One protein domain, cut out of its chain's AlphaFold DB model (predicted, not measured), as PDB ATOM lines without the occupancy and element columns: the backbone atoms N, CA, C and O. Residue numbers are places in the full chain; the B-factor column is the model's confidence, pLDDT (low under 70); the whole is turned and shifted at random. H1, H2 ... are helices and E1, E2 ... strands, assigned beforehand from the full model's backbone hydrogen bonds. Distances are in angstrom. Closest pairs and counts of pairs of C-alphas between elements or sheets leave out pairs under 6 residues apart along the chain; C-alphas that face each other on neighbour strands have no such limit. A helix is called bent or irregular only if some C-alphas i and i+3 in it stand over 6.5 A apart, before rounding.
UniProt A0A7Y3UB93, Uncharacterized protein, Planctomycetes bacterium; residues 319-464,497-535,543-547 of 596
ATOM      1  N   ILE A 319     227.423 180.801  -6.779       80.19
ATOM      2  CA  ILE A 319     228.309 180.201  -5.793       80.19
ATOM      3  C   ILE A 319     227.728 178.832  -5.468       80.19
ATOM      4  O   ILE A 319     226.559 178.737  -5.089       80.19
ATOM      5  N   LEU A 320     228.524 177.782  -5.653       84.62
ATOM      6  CA  LEU A 320     228.146 176.450  -5.186       84.62
ATOM      7  C   LEU A 320     228.134 176.429  -3.649       84.62
ATOM      8  O   LEU A 320     228.916 177.153  -3.023       84.62
ATOM      9  N   PRO A 321     227.251 175.637  -3.023       87.12
ATOM     10  CA  PRO A 321     227.240 175.498  -1.571       87.12
ATOM     11  C   PRO A 321     228.572 174.928  -1.067       87.12
ATOM     12  O   PRO A 321     229.262 174.205  -1.778       87.12
ATOM     13  N   HIS A 322     228.914 175.214   0.187       91.25
ATOM     14  CA  HIS A 322     230.124 174.669   0.808       91.25
ATOM     15  C   HIS A 322     230.020 173.177   1.128       91.25
ATOM     16  O   HIS A 322     231.035 172.496   1.220       91.25
ATOM     17  N   THR A 323     228.806 172.655   1.312       93.50
ATOM     18  CA  THR A 323     228.574 171.252   1.659       93.50
ATOM     19  C   THR A 323     227.349 170.730   0.925       93.50
ATOM     20  O   THR A 323     226.327 171.412   0.854       93.50
ATOM     21  N   VAL A 324     227.460 169.514   0.397       93.62
ATOM     22  CA  VAL A 324     226.400 168.777  -0.287       93.62
ATOM     23  C   VAL A 324     226.317 167.387   0.333       93.62
ATOM     24  O   VAL A 324     227.262 166.607   0.259       93.62
ATOM     25  N   ASN A 325     225.184 167.088   0.958       93.69
ATOM     26  CA  ASN A 325     224.879 165.811   1.613       93.69
ATOM     27  C   ASN A 325     223.653 165.101   1.003       93.69
ATOM     28  O   ASN A 325     223.233 164.060   1.501       93.69
ATOM     29  N   GLY A 326     223.093 165.658  -0.073       93.38
ATOM     30  CA  GLY A 326     222.043 165.064  -0.900       93.38
ATOM     31  C   GLY A 326     222.303 165.360  -2.376       93.38
ATOM     32  O   GLY A 326     223.424 165.714  -2.744       93.38
ATOM     33  N   ASP A 327     221.283 165.243  -3.218       94.56
ATOM     34  CA  ASP A 327     221.430 165.500  -4.651       94.56
ATOM     35  C   ASP A 327     221.366 167.004  -4.955       94.56
ATOM     36  O   ASP A 327     220.373 167.680  -4.682       94.56
ATOM     37  N   LEU A 328     222.433 167.532  -5.550       93.94
ATOM     38  CA  LEU A 328     222.514 168.876  -6.100       93.94
ATOM     39  C   LEU A 328     222.619 168.786  -7.619       93.94
ATOM     40  O   LEU A 328     223.599 168.279  -8.164       93.94
ATOM     41  N   LEU A 329     221.630 169.345  -8.303       91.62
ATOM     42  CA  LEU A 329     221.628 169.452  -9.752       91.62
ATOM     43  C   LEU A 329     222.041 170.863 -10.178       91.62
ATOM     44  O   LEU A 329     221.404 171.856  -9.828       91.62
ATOM     45  N   VAL A 330     223.131 170.942 -10.932       87.94
ATOM     46  CA  VAL A 330     223.690 172.175 -11.484       87.94
ATOM     47  C   VAL A 330     223.288 172.243 -12.955       87.94
ATOM     48  O   VAL A 330     224.014 171.794 -13.843       87.94
ATOM     49  N   GLU A 331     222.078 172.739 -13.205       80.94
ATOM     50  CA  GLU A 331     221.448 172.725 -14.529       80.94
ATOM     51  C   GLU A 331     221.712 173.986 -15.380       80.94
ATOM     52  O   GLU A 331     221.618 175.116 -14.901       80.94
ATOM     53  N   SER A 332     222.019 173.694 -16.652       64.56
ATOM     54  CA  SER A 332     221.990 174.397 -17.956       64.56
ATOM     55  C   SER A 332     222.030 175.934 -18.139       64.56
ATOM     56  O   SER A 332     221.526 176.743 -17.365       64.56
ATOM     57  N   SER A 333     222.549 176.279 -19.333       52.09
ATOM     58  CA  SER A 333     223.030 177.567 -19.866       52.09
ATOM     59  C   SER A 333     224.469 177.852 -19.425       52.09
ATOM     60  O   SER A 333     224.792 177.517 -18.287       52.09
ATOM     61  N   PRO A 334     225.365 178.377 -20.290       58.16
ATOM     62  CA  PRO A 334     226.787 178.496 -19.986       58.16
ATOM     63  C   PRO A 334     227.007 179.526 -18.866       58.16
ATOM     64  O   PRO A 334     227.256 180.708 -19.080       58.16
ATOM     65  N   ILE A 335     226.834 179.053 -17.637       66.31
ATOM     66  CA  ILE A 335     226.935 179.778 -16.382       66.31
ATOM     67  C   ILE A 335     228.253 179.349 -15.759       66.31
ATOM     68  O   ILE A 335     228.586 178.162 -15.699       66.31
ATOM     69  N   THR A 336     229.015 180.340 -15.308       74.50
ATOM     70  CA  THR A 336     230.225 180.085 -14.535       74.50
ATOM     71  C   THR A 336     229.851 179.971 -13.064       74.50
ATOM     72  O   THR A 336     229.263 180.886 -12.487       74.50
ATOM     73  N   TYR A 337     230.193 178.844 -12.457       79.31
ATOM     74  CA  TYR A 337     230.104 178.616 -11.030       79.31
ATOM     75  C   TYR A 337     231.485 178.837 -10.419       79.31
ATOM     76  O   TYR A 337     232.465 178.215 -10.835       79.31
ATOM     77  N   LEU A 338     231.570 179.734  -9.437       78.00
ATOM     78  CA  LEU A 338     232.781 179.882  -8.632       78.00
ATOM     79  C   LEU A 338     232.647 179.030  -7.380       78.00
ATOM     80  O   LEU A 338     231.668 179.142  -6.635       78.00
ATOM     81  N   LEU A 339     233.670 178.224  -7.125       81.44
ATOM     82  CA  LEU A 339     233.894 177.679  -5.796       81.44
ATOM     83  C   LEU A 339     234.481 178.809  -4.950       81.44
ATOM     84  O   LEU A 339     235.511 179.376  -5.309       81.44
ATOM     85  N   ARG A 340     233.794 179.184  -3.861       68.31
ATOM     86  CA  ARG A 340     234.260 180.266  -2.976       68.31
ATOM     87  C   ARG A 340     235.634 179.959  -2.398       68.31
ATOM     88  O   ARG A 340     236.482 180.831  -2.444       68.31
ATOM     89  N   ASP A 341     235.811 178.725  -1.934       81.12
ATOM     90  CA  ASP A 341     237.080 178.163  -1.470       81.12
ATOM     91  C   ASP A 341     237.011 176.637  -1.571       81.12
ATOM     92  O   ASP A 341     237.828 176.005  -2.241       81.12
ATOM     93  N   GLU A 342     235.971 176.051  -0.969       93.62
ATOM     94  CA  GLU A 342     235.790 174.604  -0.869       93.62
ATOM     95  C   GLU A 342     234.321 174.192  -1.054       93.62
ATOM     96  O   GLU A 342     233.412 174.873  -0.568       93.62
ATOM     97  N   LEU A 343     234.117 173.056  -1.721       94.50
ATOM     98  CA  LEU A 343     232.870 172.298  -1.822       94.50
ATOM     99  C   LEU A 343     233.115 170.895  -1.263       94.50
ATOM    100  O   LEU A 343     233.936 170.160  -1.797       94.50
ATOM    101  N   HIS A 344     232.385 170.511  -0.223       95.25
ATOM    102  CA  HIS A 344     232.452 169.191   0.402       95.25
ATOM    103  C   HIS A 344     231.255 168.349  -0.036       95.25
ATOM    104  O   HIS A 344     230.124 168.641   0.349       95.25
ATOM    105  N   ILE A 345     231.485 167.304  -0.829       95.88
ATOM    106  CA  ILE A 345     230.458 166.340  -1.236       95.88
ATOM    107  C   ILE A 345     230.563 165.131  -0.306       95.88
ATOM    108  O   ILE A 345     231.439 164.276  -0.451       95.88
ATOM    109  N   GLN A 346     229.685 165.099   0.689       94.50
ATOM    110  CA  GLN A 346     229.679 164.090   1.742       94.50
ATOM    111  C   GLN A 346     229.039 162.784   1.269       94.50
ATOM    112  O   GLN A 346     228.345 162.734   0.252       94.50
ATOM    113  N   LYS A 347     229.232 161.719   2.046       92.62
ATOM    114  CA  LYS A 347     228.614 160.413   1.825       92.62
ATOM    115  C   LYS A 347     227.100 160.518   1.633       92.62
ATOM    116  O   LYS A 347     226.395 161.057   2.478       92.62
ATOM    117  N   GLY A 348     226.614 159.954   0.526       89.94
ATOM    118  CA  GLY A 348     225.204 160.025   0.122       89.94
ATOM    119  C   GLY A 348     224.832 161.292  -0.656       89.94
ATOM    120  O   GLY A 348     223.757 161.331  -1.243       89.94
ATOM    121  N   GLY A 349     225.720 162.288  -0.713       95.31
ATOM    122  CA  GLY A 349     225.584 163.463  -1.563       95.31
ATOM    123  C   GLY A 349     226.064 163.213  -2.991       95.31
ATOM    124  O   GLY A 349     227.014 162.460  -3.234       95.31
ATOM    125  N   SER A 350     225.424 163.887  -3.940       96.75
ATOM    126  CA  SER A 350     225.761 163.825  -5.360       96.75
ATOM    127  C   SER A 350     225.651 165.215  -5.969       96.75
ATOM    128  O   SER A 350     224.650 165.896  -5.780       96.75
ATOM    129  N   VAL A 351     226.662 165.648  -6.715       96.75
ATOM    130  CA  VAL A 351     226.598 166.865  -7.526       96.75
ATOM    131  C   VAL A 351     226.570 166.448  -8.986       96.75
ATOM    132  O   VAL A 351     227.548 165.910  -9.495       96.75
ATOM    133  N   SER A 352     225.457 166.707  -9.663       96.31
ATOM    134  CA  SER A 352     225.294 166.440 -11.091       96.31
ATOM    135  C   SER A 352     225.361 167.748 -11.864       96.31
ATOM    136  O   SER A 352     224.548 168.644 -11.659       96.31
ATOM    137  N   VAL A 353     226.339 167.863 -12.753       95.19
ATOM    138  CA  VAL A 353     226.634 169.068 -13.525       95.19
ATOM    139  C   VAL A 353     226.183 168.864 -14.962       95.19
ATOM    140  O   VAL A 353     226.605 167.911 -15.614       95.19
ATOM    141  N   GLY A 354     225.300 169.740 -15.437       92.75
ATOM    142  CA  GLY A 354     224.753 169.672 -16.788       92.75
ATOM    143  C   GLY A 354     225.681 170.246 -17.872       92.75
ATOM    144  O   GLY A 354     226.682 170.895 -17.557       92.75
ATOM    145  N   PRO A 355     225.328 170.065 -19.158       91.81
ATOM    146  CA  PRO A 355     226.149 170.494 -20.288       91.81
ATOM    147  C   PRO A 355     226.460 171.997 -20.297       91.81
ATOM    148  O   PRO A 355     225.615 172.830 -19.958       91.81
ATOM    149  N   GLY A 356     227.673 172.345 -20.734       86.31
ATOM    150  CA  GLY A 356     228.132 173.729 -20.920       86.31
ATOM    151  C   GLY A 356     228.461 174.500 -19.638       86.31
ATOM    152  O   GLY A 356     228.864 175.662 -19.719       86.31
ATOM    153  N   VAL A 357     228.307 173.885 -18.463       90.31
ATOM    154  CA  VAL A 357     228.648 174.502 -17.178       90.31
ATOM    155  C   VAL A 357     230.163 174.652 -17.034       90.31
ATOM    156  O   VAL A 357     230.930 173.745 -17.364       90.31
ATOM    157  N   ILE A 358     230.592 175.798 -16.501       90.81
ATOM    158  CA  ILE A 358     231.996 176.069 -16.180       90.81
ATOM    159  C   ILE A 358     232.134 176.171 -14.660       90.81
ATOM    160  O   ILE A 358     231.479 177.009 -14.054       90.81
ATOM    161  N   ILE A 359     232.996 175.366 -14.045       92.19
ATOM    162  CA  ILE A 359     233.364 175.463 -12.626       92.19
ATOM    163  C   ILE A 359     234.799 175.978 -12.548       92.19
ATOM    164  O   ILE A 359     235.698 175.405 -13.166       92.19
ATOM    165  N   GLN A 360     235.019 177.068 -11.814       90.06
ATOM    166  CA  GLN A 360     236.334 177.705 -11.725       90.06
ATOM    167  C   GLN A 360     236.838 177.821 -10.289       90.06
ATOM    168  O   GLN A 360     236.085 178.221  -9.394       90.06
ATOM    169  N   ASN A 361     238.146 177.590 -10.145       88.31
ATOM    170  CA  ASN A 361     238.949 177.749  -8.932       88.31
ATOM    171  C   ASN A 361     238.477 176.883  -7.755       88.31
ATOM    172  O   ASN A 361     237.505 176.150  -7.863       88.31
ATOM    173  N   GLY A 362     239.178 176.957  -6.624       92.75
ATOM    174  CA  GLY A 362     238.776 176.310  -5.374       92.75
ATOM    175  C   GLY A 362     239.026 174.802  -5.320       92.75
ATOM    176  O   GLY A 362     239.761 174.225  -6.130       92.75
ATOM    177  N   ARG A 363     238.449 174.170  -4.297       95.62
ATOM    178  CA  ARG A 363     238.637 172.752  -3.984       95.62
ATOM    179  C   ARG A 363     237.311 172.007  -3.921       95.62
ATOM    180  O   ARG A 363     236.350 172.516  -3.353       95.62
ATOM    181  N   ILE A 364     237.269 170.794  -4.455       96.12
ATOM    182  CA  ILE A 364     236.140 169.872  -4.295       96.12
ATOM    183  C   ILE A 364     236.622 168.688  -3.468       96.12
ATOM    184  O   ILE A 364     237.445 167.920  -3.949       96.12
ATOM    185  N   TYR A 365     236.116 168.540  -2.249       95.19
ATOM    186  CA  TYR A 365     236.368 167.387  -1.392       95.19
ATOM    187  C   TYR A 365     235.303 166.324  -1.642       95.19
ATOM    188  O   TYR A 365     234.106 166.584  -1.509       95.19
ATOM    189  N   LEU A 366     235.744 165.128  -2.006       94.56
ATOM    190  CA  LEU A 366     234.921 163.935  -2.121       94.56
ATOM    191  C   LEU A 366     235.107 163.125  -0.832       94.56
ATOM    192  O   LEU A 366     236.172 162.553  -0.615       94.56
ATOM    193  N   SER A 367     234.087 163.128   0.030       92.56
ATOM    194  CA  SER A 367     234.085 162.491   1.361       92.56
ATOM    195  C   SER A 367     232.960 161.450   1.459       92.56
ATOM    196  O   SER A 367     232.047 161.539   2.279       92.56
ATOM    197  N   GLY A 368     232.978 160.509   0.524       90.31
ATOM    198  CA  GLY A 368     231.992 159.467   0.232       90.31
ATOM    199  C   GLY A 368     230.951 159.874  -0.820       90.31
ATOM    200  O   GLY A 368     230.037 159.098  -1.109       90.31
ATOM    201  N   GLY A 369     231.043 161.102  -1.335       94.50
ATOM    202  CA  GLY A 369     230.105 161.687  -2.289       94.50
ATOM    203  C   GLY A 369     230.451 161.428  -3.755       94.50
ATOM    204  O   GLY A 369     231.483 160.835  -4.084       94.50
ATOM    205  N   ARG A 370     229.569 161.882  -4.653       96.19
ATOM    206  CA  ARG A 370     229.721 161.721  -6.107       96.19
ATOM    207  C   ARG A 370     229.705 163.055  -6.844       96.19
ATOM    208  O   ARG A 370     228.878 163.913  -6.554       96.19
ATOM    209  N   LEU A 371     230.576 163.201  -7.834       97.19
ATOM    210  CA  LEU A 371     230.584 164.315  -8.778       97.19
ATOM    211  C   LEU A 371     230.365 163.769 -10.194       97.19
ATOM    212  O   LEU A 371     231.246 163.123 -10.751       97.19
ATOM    213  N   ASN A 372     229.202 164.042 -10.780       97.56
ATOM    214  CA  ASN A 372     228.862 163.631 -12.140       97.56
ATOM    215  C   ASN A 372     228.927 164.850 -13.065       97.56
ATOM    216  O   ASN A 372     228.190 165.815 -12.876       97.56
ATOM    217  N   LEU A 373     229.801 164.818 -14.062       97.00
ATOM    218  CA  LEU A 373     230.028 165.884 -15.031       97.00
ATOM    219  C   LEU A 373     229.469 165.421 -16.378       97.00
ATOM    220  O   LEU A 373     230.121 164.692 -17.120       97.00
ATOM    221  N   ASN A 374     228.234 165.819 -16.672       95.69
ATOM    222  CA  ASN A 374     227.445 165.294 -17.784       95.69
ATOM    223  C   ASN A 374     227.477 166.270 -18.969       95.69
ATOM    224  O   ASN A 374     226.479 166.919 -19.288       95.69
ATOM    225  N   GLY A 375     228.648 166.427 -19.586       93.31
ATOM    226  CA  GLY A 375     228.820 167.254 -20.776       93.31
ATOM    227  C   GLY A 375     228.275 166.608 -22.047       93.31
ATOM    228  O   GLY A 375     227.946 165.423 -22.089       93.31
ATOM    229  N   THR A 376     228.249 167.385 -23.128       93.50
ATOM    230  CA  THR A 376     228.069 166.876 -24.496       93.50
ATOM    231  C   THR A 376     229.218 167.340 -25.387       93.50
ATOM    232  O   THR A 376     229.944 168.265 -25.030       93.50
ATOM    233  N   ALA A 377     229.378 166.732 -26.567       87.50
ATOM    234  CA  ALA A 377     230.399 167.147 -27.533       87.50
ATOM    235  C   ALA A 377     230.279 168.634 -27.924       87.50
ATOM    236  O   ALA A 377     231.285 169.326 -28.068       87.50
ATOM    237  N   GLU A 378     229.047 169.137 -28.059       86.25
ATOM    238  CA  GLU A 378     228.771 170.544 -28.374       86.25
ATOM    239  C   GLU A 378     228.972 171.465 -27.162       86.25
ATOM    240  O   GLU A 378     229.469 172.584 -27.302       86.25
ATOM    241  N   TYR A 379     228.602 170.993 -25.968       87.94
ATOM    242  CA  TYR A 379     228.617 171.767 -24.728       87.94
ATOM    243  C   TYR A 379     229.315 170.980 -23.613       87.94
ATOM    244  O   TYR A 379     228.658 170.445 -22.710       87.94
ATOM    245  N   PRO A 380     230.655 170.904 -23.643       92.19
ATOM    246  CA  PRO A 380     231.394 170.183 -22.624       92.19
ATOM    247  C   PRO A 380     231.300 170.892 -21.271       92.19
ATOM    248  O   PRO A 380     231.230 172.124 -21.205       92.19
ATOM    249  N   VAL A 381     231.349 170.119 -20.186       94.44
ATOM    250  CA  VAL A 381     231.534 170.667 -18.833       94.44
ATOM    251  C   VAL A 381     232.995 171.073 -18.677       94.44
ATOM    252  O   VAL A 381     233.878 170.300 -19.036       94.44
ATOM    253  N   LYS A 382     233.283 172.271 -18.161       94.62
ATOM    254  CA  LYS A 382     234.661 172.775 -18.025       94.62
ATOM    255  C   LYS A 382     235.020 172.990 -16.560       94.62
ATOM    256  O   LYS A 382     234.372 173.781 -15.886       94.62
ATOM    257  N   LEU A 383     236.072 172.338 -16.080       95.62
ATOM    258  CA  LEU A 383     236.686 172.596 -14.778       95.62
ATOM    259  C   LEU A 383     238.003 173.330 -15.022       95.62
ATOM    260  O   LEU A 383     238.834 172.851 -15.793       95.62
ATOM    261  N   ILE A 384     238.179 174.499 -14.406       94.38
ATOM    262  CA  ILE A 384     239.350 175.359 -14.633       94.38
ATOM    263  C   ILE A 384     239.964 175.750 -13.291       94.38
ATOM    264  O   ILE A 384     239.302 176.396 -12.480       94.38
ATOM    265  N   GLY A 385     241.221 175.376 -13.051       93.50
ATOM    266  CA  GLY A 385     241.926 175.701 -11.805       93.50
ATOM    267  C   GLY A 385     241.326 175.037 -10.560       93.50
ATOM    268  O   GLY A 385     241.505 175.530  -9.447       93.50
ATOM    269  N   VAL A 386     240.565 173.953 -10.732       96.00
ATOM    270  CA  VAL A 386     239.906 173.235  -9.633       96.00
ATOM    271  C   VAL A 386     240.853 172.175  -9.080       96.00
ATOM    272  O   VAL A 386     241.424 171.381  -9.832       96.00
ATOM    273  N   THR A 387     240.994 172.122  -7.756       96.19
ATOM    274  CA  THR A 387     241.649 170.992  -7.086       96.19
ATOM    275  C   THR A 387     240.599 170.006  -6.589       96.19
ATOM    276  O   THR A 387     239.774 170.350  -5.749       96.19
ATOM    277  N   ILE A 388     240.629 168.773  -7.074       95.25
ATOM    278  CA  ILE A 388     239.755 167.704  -6.599       95.25
ATOM    279  C   ILE A 388     240.520 166.906  -5.550       95.25
ATOM    280  O   ILE A 388     241.636 166.446  -5.795       95.25
ATOM    281  N   VAL A 389     239.932 166.802  -4.367       94.12
ATOM    282  CA  VAL A 389     240.510 166.157  -3.198       94.12
ATOM    283  C   VAL A 389     239.662 164.943  -2.850       94.12
ATOM    284  O   VAL A 389     238.502 165.101  -2.490       94.12
ATOM    285  N   SER A 390     240.225 163.741  -2.928       90.56
ATOM    286  CA  SER A 390     239.557 162.559  -2.375       90.56
ATOM    287  C   SER A 390     239.948 162.358  -0.914       90.56
ATOM    288  O   SER A 390     241.142 162.336  -0.590       90.56
ATOM    289  N   ASP A 391     238.957 162.234  -0.032       88.38
ATOM    290  CA  ASP A 391     239.141 161.947   1.389       88.38
ATOM    291  C   ASP A 391     238.733 160.506   1.712       88.38
ATOM    292  O   ASP A 391     237.590 160.188   2.054       88.38
ATOM    293  N   ASP A 392     239.710 159.608   1.618       80.94
ATOM    294  CA  ASP A 392     239.490 158.171   1.791       80.94
ATOM    295  C   ASP A 392     239.135 157.778   3.227       80.94
ATOM    296  O   ASP A 392     238.488 156.752   3.430       80.94
ATOM    297  N   VAL A 393     239.476 158.613   4.218       81.50
ATOM    298  CA  VAL A 393     239.093 158.385   5.624       81.50
ATOM    299  C   VAL A 393     237.574 158.415   5.771       81.50
ATOM    300  O   VAL A 393     237.006 157.676   6.574       81.50
ATOM    301  N   GLN A 394     236.900 159.223   4.951       81.31
ATOM    302  CA  GLN A 394     235.442 159.330   4.923       81.31
ATOM    303  C   GLN A 394     234.792 158.471   3.829       81.31
ATOM    304  O   GLN A 394     233.614 158.642   3.513       81.31
ATOM    305  N   GLY A 395     235.528 157.497   3.286       79.38
ATOM    306  CA  GLY A 395     235.028 156.555   2.287       79.38
ATOM    307  C   GLY A 395     235.328 156.936   0.839       79.38
ATOM    308  O   GLY A 395     234.773 156.297  -0.048       79.38
ATOM    309  N   GLY A 396     236.193 157.930   0.600       84.94
ATOM    310  CA  GLY A 396     236.690 158.298  -0.730       84.94
ATOM    311  C   GLY A 396     235.637 159.019  -1.559       84.94
ATOM    312  O   GLY A 396     235.000 159.939  -1.074       84.94
ATOM    313  N   GLY A 397     235.412 158.635  -2.806       90.44
ATOM    314  CA  GLY A 397     234.324 159.203  -3.599       90.44
ATOM    315  C   GLY A 397     234.454 158.918  -5.081       90.44
ATOM    316  O   GLY A 397     235.467 158.398  -5.540       90.44
ATOM    317  N   ALA A 398     233.409 159.248  -5.833       93.25
ATOM    318  CA  ALA A 398     233.376 158.976  -7.265       93.25
ATOM    319  C   ALA A 398     233.343 160.268  -8.078       93.25
ATOM    320  O   ALA A 398     232.557 161.172  -7.787       93.25
ATOM    321  N   ILE A 399     234.152 160.323  -9.131       95.38
ATOM    322  CA  ILE A 399     234.005 161.288 -10.214       95.38
ATOM    323  C   ILE A 399     233.668 160.542 -11.500       95.38
ATOM    324  O   ILE A 399     234.397 159.649 -11.918       95.38
ATOM    325  N   ASN A 400     232.571 160.948 -12.130       96.56
ATOM    326  CA  ASN A 400     232.139 160.434 -13.421       96.56
ATOM    327  C   ASN A 400     232.106 161.603 -14.401       96.56
ATOM    328  O   ASN A 400     231.278 162.499 -14.256       96.56
ATOM    329  N   GLY A 401     233.022 161.635 -15.361       96.06
ATOM    330  CA  GLY A 401     233.118 162.676 -16.375       96.06
ATOM    331  C   GLY A 401     232.761 162.153 -17.754       96.06
ATOM    332  O   GLY A 401     233.351 161.191 -18.234       96.06
ATOM    333  N   GLN A 402     231.831 162.820 -18.425       95.75
ATOM    334  CA  GLN A 402     231.527 162.601 -19.832       95.75
ATOM    335  C   GLN A 402     231.629 163.935 -20.571       95.75
ATOM    336  O   GLN A 402     231.097 164.939 -20.096       95.75
ATOM    337  N   TYR A 403     232.348 163.972 -21.700       95.81
ATOM    338  CA  TYR A 403     232.599 165.206 -22.463       95.81
ATOM    339  C   TYR A 403     233.029 166.370 -21.558       95.81
ATOM    340  O   TYR A 403     232.424 167.445 -21.529       95.81
ATOM    341  N   THR A 404     234.050 166.120 -20.743       96.56
ATOM    342  CA  THR A 404     234.532 167.071 -19.741       96.56
ATOM    343  C   THR A 404     235.878 167.650 -20.164       96.56
ATOM    344  O   THR A 404     236.713 166.952 -20.729       96.56
ATOM    345  N   GLN A 405     236.099 168.935 -19.895       96.62
ATOM    346  CA  GLN A 405     237.382 169.604 -20.076       96.62
ATOM    347  C   GLN A 405     237.981 169.974 -18.723       96.62
ATOM    348  O   GLN A 405     237.417 170.799 -18.007       96.62
ATOM    349  N   PHE A 406     239.144 169.421 -18.402       97.25
ATOM    350  CA  PHE A 406     239.947 169.812 -17.248       97.25
ATOM    351  C   PHE A 406     241.071 170.734 -17.724       97.25
ATOM    352  O   PHE A 406     241.807 170.391 -18.648       97.25
ATOM    353  N   ARG A 407     241.199 171.921 -17.127       95.56
ATOM    354  CA  ARG A 407     242.272 172.876 -17.439       95.56
ATOM    355  C   ARG A 407     242.920 173.363 -16.164       95.56
ATOM    356  O   ARG A 407     242.223 173.864 -15.285       95.56
ATOM    357  N   ASP A 408     244.232 173.203 -16.057       95.19
ATOM    358  CA  ASP A 408     244.997 173.625 -14.875       95.19
ATOM    359  C   ASP A 408     244.451 173.005 -13.565       95.19
ATOM    360  O   ASP A 408     244.576 173.560 -12.474       95.19
ATOM    361  N   CYS A 409     243.772 171.856 -13.675       96.69
ATOM    362  CA  CYS A 409     243.193 171.136 -12.546       96.69
ATOM    363  C   CYS A 409     244.226 170.246 -11.855       96.69
ATOM    364  O   CYS A 409     245.183 169.764 -12.464       96.69
ATOM    365  N   ARG A 410     243.985 169.956 -10.578       95.81
ATOM    366  CA  ARG A 410     244.831 169.059  -9.791       95.81
ATOM    367  C   ARG A 410     243.997 168.030  -9.052       95.81
ATOM    368  O   ARG A 410     243.019 168.380  -8.407       95.81
ATOM    369  N   TRP A 411     244.428 166.781  -9.084       92.56
ATOM    370  CA  TRP A 411     243.909 165.715  -8.242       92.56
ATOM    371  C   TRP A 411     244.845 165.472  -7.057       92.56
ATOM    372  O   TRP A 411     246.067 165.385  -7.225       92.56
ATOM    373  N   VAL A 412     244.285 165.362  -5.854       90.06
ATOM    374  CA  VAL A 412     245.023 165.072  -4.618       90.06
ATOM    375  C   VAL A 412     244.232 164.077  -3.776       90.06
ATOM    376  O   VAL A 412     243.020 164.194  -3.641       90.06
ATOM    377  N   ARG A 413     244.907 163.116  -3.148       85.00
ATOM    378  CA  ARG A 413     244.328 162.353  -2.034       85.00
ATOM    379  C   ARG A 413     244.724 163.015  -0.722       85.00
ATOM    380  O   ARG A 413     245.906 163.290  -0.517       85.00
ATOM    381  N   ALA A 414     243.759 163.284   0.153       84.75
ATOM    382  CA  ALA A 414     244.024 163.931   1.437       84.75
ATOM    383  C   ALA A 414     244.852 163.031   2.369       84.75
ATOM    384  O   ALA A 414     245.764 163.510   3.036       84.75
ATOM    385  N   ASN A 415     244.563 161.724   2.374       81.69
ATOM    386  CA  ASN A 415     245.102 160.763   3.340       81.69
ATOM    387  C   ASN A 415     245.593 159.472   2.653       81.69
ATOM    388  O   ASN A 415     245.014 158.401   2.852       81.69
ATOM    389  N   PRO A 416     246.668 159.529   1.842       72.56
ATOM    390  CA  PRO A 416     247.111 158.388   1.039       72.56
ATOM    391  C   PRO A 416     247.519 157.158   1.870       72.56
ATOM    392  O   PRO A 416     247.428 156.043   1.374       72.56
ATOM    393  N   GLN A 417     247.919 157.331   3.136       72.88
ATOM    394  CA  GLN A 417     248.365 156.228   4.001       72.88
ATOM    395  C   GLN A 417     247.234 155.430   4.673       72.88
ATOM    396  O   GLN A 417     247.478 154.324   5.143       72.88
ATOM    397  N   GLN A 418     246.012 155.967   4.746       70.38
ATOM    398  CA  GLN A 418     244.879 155.341   5.452       70.38
ATOM    399  C   GLN A 418     243.863 154.722   4.481       70.38
ATOM    400  O   GLN A 418     242.666 154.665   4.743       70.38
ATOM    401  N   SER A 419     244.342 154.299   3.316       63.41
ATOM    402  CA  SER A 419     243.524 153.968   2.159       63.41
ATOM    403  C   SER A 419     242.674 152.710   2.348       63.41
ATOM    404  O   SER A 419     243.193 151.598   2.478       63.41
ATOM    405  N   ILE A 420     241.360 152.875   2.238       75.56
ATOM    406  CA  ILE A 420     240.453 151.771   1.932       75.56
ATOM    407  C   ILE A 420     240.614 151.465   0.429       75.56
ATOM    408  O   ILE A 420     240.488 152.385  -0.385       75.56
ATOM    409  N   PRO A 421     240.923 150.216   0.025       74.69
ATOM    410  CA  PRO A 421     241.013 149.855  -1.387       74.69
ATOM    411  C   PRO A 421     239.749 150.243  -2.156       74.69
ATOM    412  O   PRO A 421     238.640 149.954  -1.713       74.69
ATOM    413  N   TRP A 422     239.940 150.904  -3.300       76.56
ATOM    414  CA  TRP A 422     238.875 151.336  -4.212       76.56
ATOM    415  C   TRP A 422     237.839 152.282  -3.593       76.56
ATOM    416  O   TRP A 422     236.729 152.396  -4.103       76.56
ATOM    417  N   ALA A 423     238.195 152.988  -2.516       80.75
ATOM    418  CA  ALA A 423     237.341 154.034  -1.952       80.75
ATOM    419  C   ALA A 423     237.097 155.175  -2.944       80.75
ATOM    420  O   ALA A 423     236.071 155.848  -2.893       80.75
ATOM    421  N   THR A 424     238.042 155.385  -3.859       87.31
ATOM    422  CA  THR A 424     237.964 156.420  -4.878       87.31
ATOM    423  C   THR A 424     237.764 155.803  -6.257       87.31
ATOM    424  O   THR A 424     238.538 154.936  -6.660       87.31
ATOM    425  N   GLU A 425     236.772 156.286  -7.002       91.19
ATOM    426  CA  GLU A 425     236.497 155.894  -8.389       91.19
ATOM    427  C   GLU A 425     236.591 157.116  -9.308       91.19
ATOM    428  O   GLU A 425     236.042 158.179  -9.021       91.19
ATOM    429  N   VAL A 426     237.320 156.975 -10.410       92.56
ATOM    430  CA  VAL A 426     237.502 158.013 -11.425       92.56
ATOM    431  C   VAL A 426     237.177 157.397 -12.775       92.56
ATOM    432  O   VAL A 426     237.984 156.656 -13.337       92.56
ATOM    433  N   GLU A 427     236.005 157.726 -13.301       94.44
ATOM    434  CA  GLU A 427     235.552 157.299 -14.619       94.44
ATOM    435  C   GLU A 427     235.450 158.514 -15.541       94.44
ATOM    436  O   GLU A 427     234.649 159.411 -15.304       94.44
ATOM    437  N   LEU A 428     236.280 158.582 -16.582       94.62
ATOM    438  CA  LEU A 428     236.307 159.684 -17.546       94.62
ATOM    439  C   LEU A 428     236.096 159.138 -18.955       94.62
ATOM    440  O   LEU A 428     236.762 158.201 -19.376       94.62
ATOM    441  N   SER A 429     235.186 159.746 -19.703       94.50
ATOM    442  CA  SER A 429     234.871 159.377 -21.079       94.50
ATOM    443  C   SER A 429     234.818 160.616 -21.966       94.50
ATOM    444  O   SER A 429     234.281 161.653 -21.561       94.50
ATOM    445  N   ASN A 430     235.384 160.536 -23.173       94.56
ATOM    446  CA  ASN A 430     235.446 161.659 -24.120       94.56
ATOM    447  C   ASN A 430     235.985 162.949 -23.474       94.56
ATOM    448  O   ASN A 430     235.453 164.042 -23.674       94.56
ATOM    449  N   THR A 431     236.976 162.809 -22.598       94.44
ATOM    450  CA  THR A 431     237.472 163.895 -21.753       94.44
ATOM    451  C   THR A 431     238.727 164.512 -22.352       94.44
ATOM    452  O   THR A 431     239.564 163.809 -22.902       94.44
ATOM    453  N   PHE A 432     238.879 165.828 -22.213       95.44
ATOM    454  CA  PHE A 432     240.101 166.546 -22.565       95.44
ATOM    455  C   PHE A 432     240.723 167.165 -21.314       95.44
ATOM    456  O   PHE A 432     240.072 167.931 -20.606       95.44
ATOM    457  N   SER A 433     241.984 166.865 -21.034       95.94
ATOM    458  CA  SER A 433     242.713 167.392 -19.883       95.94
ATOM    459  C   SER A 433     243.947 168.145 -20.361       95.94
ATOM    460  O   SER A 433     244.727 167.592 -21.125       95.94
ATOM    461  N   THR A 434     244.170 169.372 -19.883       95.38
ATOM    462  CA  THR A 434     245.387 170.128 -20.210       95.38
ATOM    463  C   THR A 434     246.010 170.831 -19.014       95.38
ATOM    464  O   THR A 434     245.293 171.402 -18.188       95.38
ATOM    465  N   ASN A 435     247.345 170.781 -18.920       95.00
ATOM    466  CA  ASN A 435     248.124 171.318 -17.797       95.00
ATOM    467  C   ASN A 435     247.649 170.779 -16.434       95.00
ATOM    468  O   ASN A 435     247.654 171.493 -15.429       95.00
ATOM    469  N   CYS A 436     247.166 169.536 -16.393       96.25
ATOM    470  CA  CYS A 436     246.606 168.954 -15.177       96.25
ATOM    471  C   CYS A 436     247.614 168.085 -14.435       96.25
ATOM    472  O   CYS A 436     248.485 167.471 -15.040       96.25
ATOM    473  N   GLN A 437     247.443 167.980 -13.119       95.31
ATOM    474  CA  GLN A 437     248.206 167.060 -12.277       95.31
ATOM    475  C   GLN A 437     247.291 165.947 -11.769       95.31
ATOM    476  O   GLN A 437     246.420 166.199 -10.937       95.31
ATOM    477  N   TRP A 438     247.504 164.720 -12.230       91.75
ATOM    478  CA  TRP A 438     246.764 163.530 -11.818       91.75
ATOM    479  C   TRP A 438     247.652 162.675 -10.914       91.75
ATOM    480  O   TRP A 438     248.472 161.900 -11.395       91.75
ATOM    481  N   ARG A 439     247.521 162.841  -9.592       88.00
ATOM    482  CA  ARG A 439     248.261 162.042  -8.599       88.00
ATOM    483  C   ARG A 439     247.419 160.855  -8.149       88.00
ATOM    484  O   ARG A 439     246.565 160.998  -7.274       88.00
ATOM    485  N   LEU A 440     247.632 159.720  -8.794       83.31
ATOM    486  CA  LEU A 440     246.889 158.479  -8.610       83.31
ATOM    487  C   LEU A 440     247.666 157.508  -7.704       83.31
ATOM    488  O   LEU A 440     248.851 157.703  -7.434       83.31
ATOM    489  N   ASP A 441     247.002 156.461  -7.223       79.06
ATOM    490  CA  ASP A 441     247.641 155.324  -6.555       79.06
ATOM    491  C   ASP A 441     246.766 154.066  -6.637       79.06
ATOM    492  O   ASP A 441     245.682 154.078  -7.227       79.06
ATOM    493  N   ARG A 442     247.232 152.969  -6.028       74.12
ATOM    494  CA  ARG A 442     246.599 151.639  -6.089       74.12
ATOM    495  C   ARG A 442     245.212 151.525  -5.490       74.12
ATOM    496  O   ARG A 442     244.551 150.511  -5.693       74.12
ATOM    497  N   HIS A 443     244.769 152.531  -4.750       80.06
ATOM    498  CA  HIS A 443     243.449 152.520  -4.135       80.06
ATOM    499  C   HIS A 443     242.431 153.332  -4.938       80.06
ATOM    500  O   HIS A 443     241.265 153.380  -4.550       80.06
ATOM    501  N   VAL A 444     242.844 153.924  -6.062       81.38
ATOM    502  CA  VAL A 444     241.948 154.580  -7.012       81.38
ATOM    503  C   VAL A 444     241.561 153.592  -8.107       81.38
ATOM    504  O   VAL A 444     242.409 153.059  -8.820       81.38
ATOM    505  N   LYS A 445     240.260 153.367  -8.269       86.19
ATOM    506  CA  LYS A 445     239.718 152.658  -9.421       86.19
ATOM    507  C   LYS A 445     239.611 153.638 -10.587       86.19
ATOM    508  O   LYS A 445     238.863 154.608 -10.505       86.19
ATOM    509  N   LEU A 446     240.383 153.403 -11.644       86.12
ATOM    510  CA  LEU A 446     240.520 154.322 -12.770       86.12
ATOM    511  C   LEU A 446     239.951 153.708 -14.049       86.12
ATOM    512  O   LEU A 446     240.266 152.567 -14.380       86.12
ATOM    513  N   ARG A 447     239.146 154.480 -14.776       89.44
ATOM    514  CA  ARG A 447     238.549 154.084 -16.050       89.44
ATOM    515  C   ARG A 447     238.523 155.269 -16.998       89.44
ATOM    516  O   ARG A 447     237.727 156.182 -16.809       89.44
ATOM    517  N   TRP A 448     239.399 155.280 -17.997       90.00
ATOM    518  CA  TRP A 448     239.472 156.367 -18.976       90.00
ATOM    519  C   TRP A 448     239.177 155.847 -20.381       90.00
ATOM    520  O   TRP A 448     239.815 154.905 -20.850       90.00
ATOM    521  N   TYR A 449     238.221 156.480 -21.055       89.44
ATOM    522  CA  TYR A 449     237.712 156.076 -22.362       89.44
ATOM    523  C   TYR A 449     237.764 157.252 -23.337       89.44
ATOM    524  O   TYR A 449     237.297 158.343 -23.005       89.44
ATOM    525  N   ASP A 450     238.315 157.045 -24.532       89.31
ATOM    526  CA  ASP A 450     238.304 158.023 -25.633       89.31
ATOM    527  C   ASP A 450     238.752 159.432 -25.194       89.31
ATOM    528  O   ASP A 450     238.147 160.442 -25.549       89.31
ATOM    529  N   SER A 451     239.759 159.505 -24.320       91.12
ATOM    530  CA  SER A 451     240.152 160.741 -23.634       91.12
ATOM    531  C   SER A 451     241.544 161.208 -24.052       91.12
ATOM    532  O   SER A 451     242.426 160.402 -24.335       91.12
ATOM    533  N   GLU A 452     241.750 162.519 -24.079       91.62
ATOM    534  CA  GLU A 452     243.003 163.156 -24.473       91.62
ATOM    535  C   GLU A 452     243.592 163.962 -23.312       91.62
ATOM    536  O   GLU A 452     242.912 164.767 -22.673       91.62
ATOM    537  N   PHE A 453     244.876 163.752 -23.047       92.06
ATOM    538  CA  PHE A 453     245.647 164.427 -22.012       92.06
ATOM    539  C   PHE A 453     246.811 165.153 -22.678       92.06
ATOM    540  O   PHE A 453     247.589 164.534 -23.397       92.06
ATOM    541  N   ALA A 454     246.938 166.457 -22.445       89.94
ATOM    542  CA  ALA A 454     247.958 167.297 -23.059       89.94
ATOM    543  C   ALA A 454     248.719 168.101 -21.998       89.94
ATOM    544  O   ALA A 454     248.108 168.890 -21.272       89.94
ATOM    545  N   LYS A 455     250.047 167.968 -21.919       92.06
ATOM    546  CA  LYS A 455     250.871 168.669 -20.910       92.06
ATOM    547  C   LYS A 455     250.473 168.340 -19.472       92.06
ATOM    548  O   LYS A 455     250.496 169.195 -18.589       92.06
ATOM    549  N   CYS A 456     250.027 167.111 -19.247       92.56
ATOM    550  CA  CYS A 456     249.610 166.644 -17.934       92.56
ATOM    551  C   CYS A 456     250.764 165.941 -17.214       92.56
ATOM    552  O   CYS A 456     251.594 165.292 -17.843       92.56
ATOM    553  N   ASP A 457     250.775 166.040 -15.889       91.75
ATOM    554  CA  ASP A 457     251.656 165.284 -14.999       91.75
ATOM    555  C   ASP A 457     250.835 164.180 -14.325       91.75
ATOM    556  O   ASP A 457     249.983 164.456 -13.474       91.75
ATOM    557  N   ILE A 458     251.024 162.941 -14.767       89.44
ATOM    558  CA  ILE A 458     250.255 161.770 -14.346       89.44
ATOM    559  C   ILE A 458     251.190 160.862 -13.553       89.44
ATOM    560  O   ILE A 458     251.985 160.106 -14.108       89.44
ATOM    561  N   THR A 459     251.078 160.949 -12.233       85.81
ATOM    562  CA  THR A 459     251.948 160.228 -11.300       85.81
ATOM    563  C   THR A 459     251.171 159.149 -10.579       85.81
ATOM    564  O   THR A 459     249.990 159.321 -10.264       85.81
ATOM    565  N   TYR A 460     251.840 158.038 -10.296       75.38
ATOM    566  CA  TYR A 460     251.268 156.946  -9.521       75.38
ATOM    567  C   TYR A 460     252.161 156.668  -8.327       75.38
ATOM    568  O   TYR A 460     253.226 156.058  -8.448       75.38
ATOM    569  N   ALA A 461     251.740 157.143  -7.157       64.25
ATOM    570  CA  ALA A 461     252.534 157.009  -5.948       64.25
ATOM    571  C   ALA A 461     252.619 155.527  -5.546       64.25
ATOM    572  O   ALA A 461     251.655 154.950  -5.041       64.25
ATOM    573  N   ARG A 462     253.783 154.898  -5.759       57.78
ATOM    574  CA  ARG A 462     254.090 153.594  -5.158       57.78
ATOM    575  C   ARG A 462     254.263 153.779  -3.652       57.78
ATOM    576  O   ARG A 462     255.036 154.639  -3.228       57.78
ATOM    577  N   ALA A 463     253.621 152.947  -2.835       50.81
ATOM    578  CA  ALA A 463     254.088 152.791  -1.464       50.81
ATOM    579  C   ALA A 463     255.397 151.983  -1.495       50.81
ATOM    580  O   ALA A 463     255.518 151.005  -2.226       50.81
ATOM    581  N   ILE A 464     256.398 152.379  -0.703       43.94
ATOM    582  CA  ILE A 464     257.700 151.683  -0.608       43.94
ATOM    583  C   ILE A 464     257.525 150.204  -0.204       43.94
ATOM    584  O   ILE A 464     258.348 149.362  -0.554       43.94
ATOM    585  N   GLU A 497     239.631 143.323 -18.653       43.69
ATOM    586  CA  GLU A 497     239.074 144.082 -19.795       43.69
ATOM    587  C   GLU A 497     237.984 145.100 -19.378       43.69
ATOM    588  O   GLU A 497     237.639 145.999 -20.147       43.69
ATOM    589  N   SER A 498     237.446 144.988 -18.158       43.44
ATOM    590  CA  SER A 498     236.459 145.899 -17.571       43.44
ATOM    591  C   SER A 498     237.029 147.085 -16.777       43.44
ATOM    592  O   SER A 498     236.274 148.010 -16.474       43.44
ATOM    593  N   ASP A 499     238.322 147.095 -16.442       50.38
ATOM    594  CA  ASP A 499     238.978 148.146 -15.655       50.38
ATOM    595  C   ASP A 499     240.264 148.576 -16.370       50.38
ATOM    596  O   ASP A 499     241.347 148.068 -16.104       50.38
ATOM    597  N   GLY A 500     240.146 149.484 -17.339       60.00
ATOM    598  CA  GLY A 500     241.302 149.857 -18.145       60.00
ATOM    599  C   GLY A 500     241.148 151.158 -18.917       60.00
ATOM    600  O   GLY A 500     240.058 151.719 -19.050       60.00
ATOM    601  N   PHE A 501     242.288 151.619 -19.425       66.56
ATOM    602  CA  PHE A 501     242.392 152.708 -20.385       66.56
ATOM    603  C   PHE A 501     241.989 152.190 -21.764       66.56
ATOM    604  O   PHE A 501     242.538 151.198 -22.252       66.56
ATOM    605  N   ARG A 502     241.054 152.866 -22.428       74.88
ATOM    606  CA  ARG A 502     240.643 152.527 -23.791       74.88
ATOM    607  C   ARG A 502     240.759 153.755 -24.674       74.88
ATOM    608  O   ARG A 502     240.113 154.762 -24.407       74.88
ATOM    609  N   VAL A 503     241.575 153.655 -25.727       73.94
ATOM    610  CA  VAL A 503     241.697 154.691 -26.774       73.94
ATOM    611  C   VAL A 503     241.996 156.074 -26.166       73.94
ATOM    612  O   VAL A 503     241.397 157.085 -26.510       73.94
ATOM    613  N   CYS A 504     242.922 156.129 -25.208       82.12
ATOM    614  CA  CYS A 504     243.402 157.403 -24.683       82.12
ATOM    615  C   CYS A 504     244.575 157.928 -25.521       82.12
ATOM    616  O   CYS A 504     245.337 157.139 -26.088       82.12
ATOM    617  N   ARG A 505     244.702 159.256 -25.592       83.31
ATOM    618  CA  ARG A 505     245.831 159.967 -26.200       83.31
ATOM    619  C   ARG A 505     246.558 160.779 -25.143       83.31
ATOM    620  O   ARG A 505     245.920 161.494 -24.375       83.31
ATOM    621  N   PHE A 506     247.877 160.701 -25.137       85.75
ATOM    622  CA  PHE A 506     248.730 161.478 -24.242       85.75
ATOM    623  C   PHE A 506     249.699 162.269 -25.105       85.75
ATOM    624  O   PHE A 506     250.336 161.672 -25.963       85.75
ATOM    625  N   LEU A 507     249.738 163.587 -24.923       83.38
ATOM    626  CA  LEU A 507     250.505 164.535 -25.729       83.38
ATOM    627  C   LEU A 507     251.373 165.381 -24.799       83.38
ATOM    628  O   LEU A 507     250.830 166.070 -23.929       83.38
ATOM    629  N   ASP A 508     252.697 165.343 -24.951       86.25
ATOM    630  CA  ASP A 508     253.640 166.116 -24.121       86.25
ATOM    631  C   ASP A 508     253.383 165.922 -22.609       86.25
ATOM    632  O   ASP A 508     253.444 166.847 -21.801       86.25
ATOM    633  N   CYS A 509     252.959 164.716 -22.218       86.44
ATOM    634  CA  CYS A 509     252.655 164.400 -20.824       86.44
ATOM    635  C   CYS A 509     253.891 163.856 -20.112       86.44
ATOM    636  O   CYS A 509     254.702 163.152 -20.710       86.44
ATOM    637  N   ARG A 510     253.986 164.113 -18.808       85.62
ATOM    638  CA  ARG A 510     254.880 163.392 -17.906       85.62
ATOM    639  C   ARG A 510     254.096 162.248 -17.278       85.62
ATOM    640  O   ARG A 510     253.072 162.494 -16.644       85.62
ATOM    641  N   VAL A 511     254.554 161.017 -17.469       81.88
ATOM    642  CA  VAL A 511     253.866 159.820 -16.965       81.88
ATOM    643  C   VAL A 511     254.854 158.947 -16.189       81.88
ATOM    644  O   VAL A 511     255.948 158.672 -16.678       81.88
ATOM    645  N   ASP A 512     254.478 158.518 -14.981       80.31
ATOM    646  CA  ASP A 512     255.268 157.556 -14.194       80.31
ATOM    647  C   ASP A 512     255.171 156.129 -14.773       80.31
ATOM    648  O   ASP A 512     254.109 155.695 -15.231       80.31
ATOM    649  N   ASP A 513     256.252 155.348 -14.647       62.53
ATOM    650  CA  ASP A 513     256.419 154.013 -15.255       62.53
ATOM    651  C   ASP A 513     255.263 153.026 -15.007       62.53
ATOM    652  O   ASP A 513     254.954 152.185 -15.849       62.53
ATOM    653  N   VAL A 514     254.608 153.093 -13.843       64.50
ATOM    654  CA  VAL A 514     253.491 152.186 -13.502       64.50
ATOM    655  C   VAL A 514     252.280 152.445 -14.390       64.50
ATOM    656  O   VAL A 514     251.622 151.505 -14.834       64.50
ATOM    657  N   VAL A 515     251.989 153.718 -14.650       64.88
ATOM    658  CA  VAL A 515     250.862 154.113 -15.496       64.88
ATOM    659  C   VAL A 515     251.170 153.748 -16.943       64.88
ATOM    660  O   VAL A 515     250.297 153.225 -17.629       64.88
ATOM    661  N   ALA A 516     252.428 153.906 -17.368       63.22
ATOM    662  CA  ALA A 516     252.878 153.527 -18.705       63.22
ATOM    663  C   ALA A 516     252.621 152.042 -19.026       63.22
ATOM    664  O   ALA A 516     252.156 151.727 -20.118       63.22
ATOM    665  N   ILE A 517     252.824 151.133 -18.061       58.69
ATOM    666  CA  ILE A 517     252.521 149.697 -18.230       58.69
ATOM    667  C   ILE A 517     251.012 149.462 -18.420       58.69
ATOM    668  O   ILE A 517     250.610 148.649 -19.251       58.69
ATOM    669  N   GLY A 518     250.167 150.188 -17.682       60.34
ATOM    670  CA  GLY A 518     248.706 150.121 -17.825       60.34
ATOM    671  C   GLY A 518     248.180 150.736 -19.127       60.34
ATOM    672  O   GLY A 518     247.057 150.447 -19.531       60.34
ATOM    673  N   MET A 519     248.988 151.552 -19.805       64.69
ATOM    674  CA  MET A 519     248.636 152.235 -21.051       64.69
ATOM    675  C   MET A 519     248.912 151.402 -22.310       64.69
ATOM    676  O   MET A 519     248.696 151.901 -23.410       64.69
ATOM    677  N   ALA A 520     249.328 150.137 -22.189       58.38
ATOM    678  CA  ALA A 520     249.613 149.268 -23.339       58.38
ATOM    679  C   ALA A 520     248.418 149.084 -24.310       58.38
ATOM    680  O   ALA A 520     248.610 148.710 -25.463       58.38
ATOM    681  N   SER A 521     247.187 149.367 -23.868       56.00
ATOM    682  CA  SER A 521     245.958 149.358 -24.680       56.00
ATOM    683  C   SER A 521     245.570 150.726 -25.271       56.00
ATOM    684  O   SER A 521     244.500 150.862 -25.875       56.00
ATOM    685  N   CYS A 522     246.386 151.767 -25.087       59.78
ATOM    686  CA  CYS A 522     246.111 153.112 -25.588       59.78
ATOM    687  C   CYS A 522     246.428 153.236 -27.083       59.78
ATOM    688  O   CYS A 522     247.386 152.663 -27.589       59.78
ATOM    689  N   ALA A 523     245.619 154.026 -27.794       57.97
ATOM    690  CA  ALA A 523     245.746 154.184 -29.242       57.97
ATOM    691  C   ALA A 523     246.933 155.075 -29.644       57.97
ATOM    692  O   ALA A 523     247.443 154.949 -30.753       57.97
ATOM    693  N   TYR A 524     247.352 155.998 -28.771       57.03
ATOM    694  CA  TYR A 524     248.452 156.917 -29.053       57.03
ATOM    695  C   TYR A 524     249.111 157.402 -27.760       57.03
ATOM    696  O   TYR A 524     248.428 157.877 -26.850       57.03
ATOM    697  N   ILE A 525     250.436 157.302 -27.682       62.62
ATOM    698  CA  ILE A 525     251.225 157.731 -26.528       62.62
ATOM    699  C   ILE A 525     252.390 158.571 -27.055       62.62
ATOM    700  O   ILE A 525     253.283 158.037 -27.700       62.62
ATOM    701  N   ASP A 526     252.357 159.871 -26.781       61.16
ATOM    702  CA  ASP A 526     253.466 160.811 -26.949       61.16
ATOM    703  C   ASP A 526     253.739 161.456 -25.582       61.16
ATOM    704  O   ASP A 526     253.092 162.425 -25.164       61.16
ATOM    705  N   CYS A 527     254.616 160.827 -24.801       65.88
ATOM    706  CA  CYS A 527     254.891 161.236 -23.429       65.88
ATOM    707  C   CYS A 527     256.361 161.060 -23.048       65.88
ATOM    708  O   CYS A 527     257.031 160.125 -23.485       65.88
ATOM    709  N   VAL A 528     256.825 161.917 -22.140       59.88
ATOM    710  CA  VAL A 528     258.080 161.717 -21.420       59.88
ATOM    711  C   VAL A 528     257.807 160.754 -20.273       59.88
ATOM    712  O   VAL A 528     257.093 161.082 -19.319       59.88
ATOM    713  N   LEU A 529     258.392 159.561 -20.356       59.09
ATOM    714  CA  LEU A 529     258.405 158.635 -19.233       59.09
ATOM    715  C   LEU A 529     259.436 159.101 -18.219       59.09
ATOM    716  O   LEU A 529     260.623 159.211 -18.535       59.09
ATOM    717  N   THR A 530     258.989 159.378 -16.997       53.84
ATOM    718  CA  THR A 530     259.919 159.634 -15.902       53.84
ATOM    719  C   THR A 530     260.027 158.415 -15.020       53.84
ATOM    720  O   THR A 530     259.110 158.109 -14.261       53.84
ATOM    721  N   THR A 531     261.196 157.782 -15.079       46.09
ATOM    722  CA  THR A 531     261.586 156.765 -14.112       46.09
ATOM    723  C   THR A 531     261.685 157.408 -12.736       46.09
ATOM    724  O   THR A 531     262.464 158.338 -12.502       46.09
ATOM    725  N   LEU A 532     260.869 156.934 -11.796       40.97
ATOM    726  CA  LEU A 532     261.013 157.307 -10.394       40.97
ATOM    727  C   LEU A 532     262.312 156.667  -9.899       40.97
ATOM    728  O   LEU A 532     262.391 155.443  -9.785       40.97
ATOM    729  N   GLN A 533     263.333 157.494  -9.629       38.66
ATOM    730  CA  GLN A 533     264.580 157.054  -9.004       38.66
ATOM    731  C   GLN A 533     264.239 156.189  -7.789       38.66
ATOM    732  O   GLN A 533     263.708 156.674  -6.788       38.66
ATOM    733  N   SER A 534     264.523 154.891  -7.895       34.19
ATOM    734  CA  SER A 534     264.461 153.993  -6.754       34.19
ATOM    735  C   SER A 534     265.403 154.552  -5.685       34.19
ATOM    736  O   SER A 534     266.594 154.706  -5.968       34.19
ATOM    737  N   PRO A 535     264.938 154.834  -4.456       35.09
ATOM    738  CA  PRO A 535     265.803 155.352  -3.397       35.09
ATOM    739  C   PRO A 535     266.884 154.350  -2.943       35.09
ATOM    740  O   PRO A 535     267.644 154.653  -2.032       35.09
ATOM    741  N   MET A 543     267.216 158.311 -16.785       32.06
ATOM    742  CA  MET A 543     267.026 157.754 -18.126       32.06
ATOM    743  C   MET A 543     265.796 158.396 -18.769       32.06
ATOM    744  O   MET A 543     264.696 158.321 -18.219       32.06
ATOM    745  N   THR A 544     265.978 158.995 -19.945       33.62
ATOM    746  CA  THR A 544     264.884 159.475 -20.796       33.62
ATOM    747  C   THR A 544     264.535 158.372 -21.791       33.62
ATOM    748  O   THR A 544     265.295 158.128 -22.724       33.62
ATOM    749  N   ALA A 545     263.398 157.701 -21.610       35.97
ATOM    750  CA  ALA A 545     262.853 156.807 -22.629       35.97
ATOM    751  C   ALA A 545     261.865 157.596 -23.501       35.97
ATOM    752  O   ALA A 545     260.833 158.054 -23.011       35.97
ATOM    753  N   VAL A 546     262.189 157.763 -24.785       35.31
ATOM    754  CA  VAL A 546     261.246 158.259 -25.795       35.31
ATOM    755  C   VAL A 546     260.594 157.039 -26.432       35.31
ATOM    756  O   VAL A 546     261.266 156.278 -27.125       35.31
ATOM    757  N   ILE A 547     259.301 156.834 -26.182       39.88
ATOM    758  CA  ILE A 547     258.519 155.819 -26.891       39.88
ATOM    759  C   ILE A 547     257.938 156.488 -28.135       39.88
ATOM    760  O   ILE A 547     256.981 157.250 -28.045       39.88
TER     761      ILE A 547
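What this domain is: This is residues 319 to 464, 497 to 535 and 543 to 547 of the 596 residues of an uncharacterized protein of Planctomycetes bacterium (UniProt A0A7Y3UB93). The chain winds in stacked turns, a solenoid whose walls are three rows of side-by-side strands: E1, E4, E7, E10, E13, E16; E2, E5, E8, E11, E14, E17; and E3, E6, E9, E12, E15, E18. At the far end of the stack the bent strand E19 joins the last two rows, E20 runs beside it, the short helix H1 packs on E18 and E20, and E21 lies beyond E20. The printed part has 190 residues with 21 named strands and one named helix, H1, between E19 and E20; the class is mostly strand and the neighbour strands run parallel. It is compact, with a radius of gyration of the C-alphas of 16.1 A and spans of 46 by 39 by 31 A.

Where its parts are: E1 is residues 327 to 330, from C-alpha 327 at (221.430, 165.500, -4.651). Then come E2, 336 to 338; E3, 342 to 346; E4, 350 to 353; E5, 358 to 360; E6, 363 to 367; E7, 370 to 374; E8, 381 to 384; E9, 387 to 390; E10, 397 to 402, 16.8 A long; E11, 404 to 407; E12, 410 to 413; E13, 424 to 429, 16.8 A; E14, 432 to 434; E15, 437 to 440; E16, 444 to 449, 16.0 A; E17, 452 to 454; and E18, 457 to 460. E19 is 505 to 512, 15.5 A; H1 is 513 to 521, 14.8 A; E20 is 524 to 530, 17.7 A; E21 is 544 to 546, ending at (261.246, 158.259, -25.795).

How they stand to each other: E19, which bends by 102 degrees at residue 508, has E17 and E18 on one side and E20 on the other in a branched, twisted sheet. N 453 and O 505 are 2.8 A apart, N 458 and O 510 2.8 A, and N 526 and O 506 2.8 A, within hydrogen-bond range. This sheet and the sheet of E1, E4, E7, E10, E13 and E16, in that order, form a sandwich, two sheets face to face, the parts that face each other 8.8 A centre to centre. In the latter, E10 and E13 are parallel at 1 degrees, with N 401 and O 427 2.8 A apart. H1 is on the branched sheet at a height of 8.0 A; its closest C-alphas to E18 are Val 514 and Tyr 460, 6.6 A. H1 is irregular, C-alphas 518 and 521 being 7.4 A apart, and 3 of its 5 O i to N i+4 pairs are within hydrogen-bond range. E19, H1 and E20 form a strand-helix-strand unit, parallel neighbour strands with a helix between, its crossover right-handed. E20 and E21 meet only at a point, C-alphas 529 and 545, 5.9 A.

The domain as a whole: The C-alphas farthest apart, Ser 333 and Pro 535, are 50.9 A apart. Residues 465 to 496 and 536 to 542 are not printed, with C-alpha gaps of 27.8 A and 15.0 A. Of the links printed whole, none is long. Mean pLDDT of the printed part is 81.4; residues 513 to 535 and 543 to 547 are among those under 70.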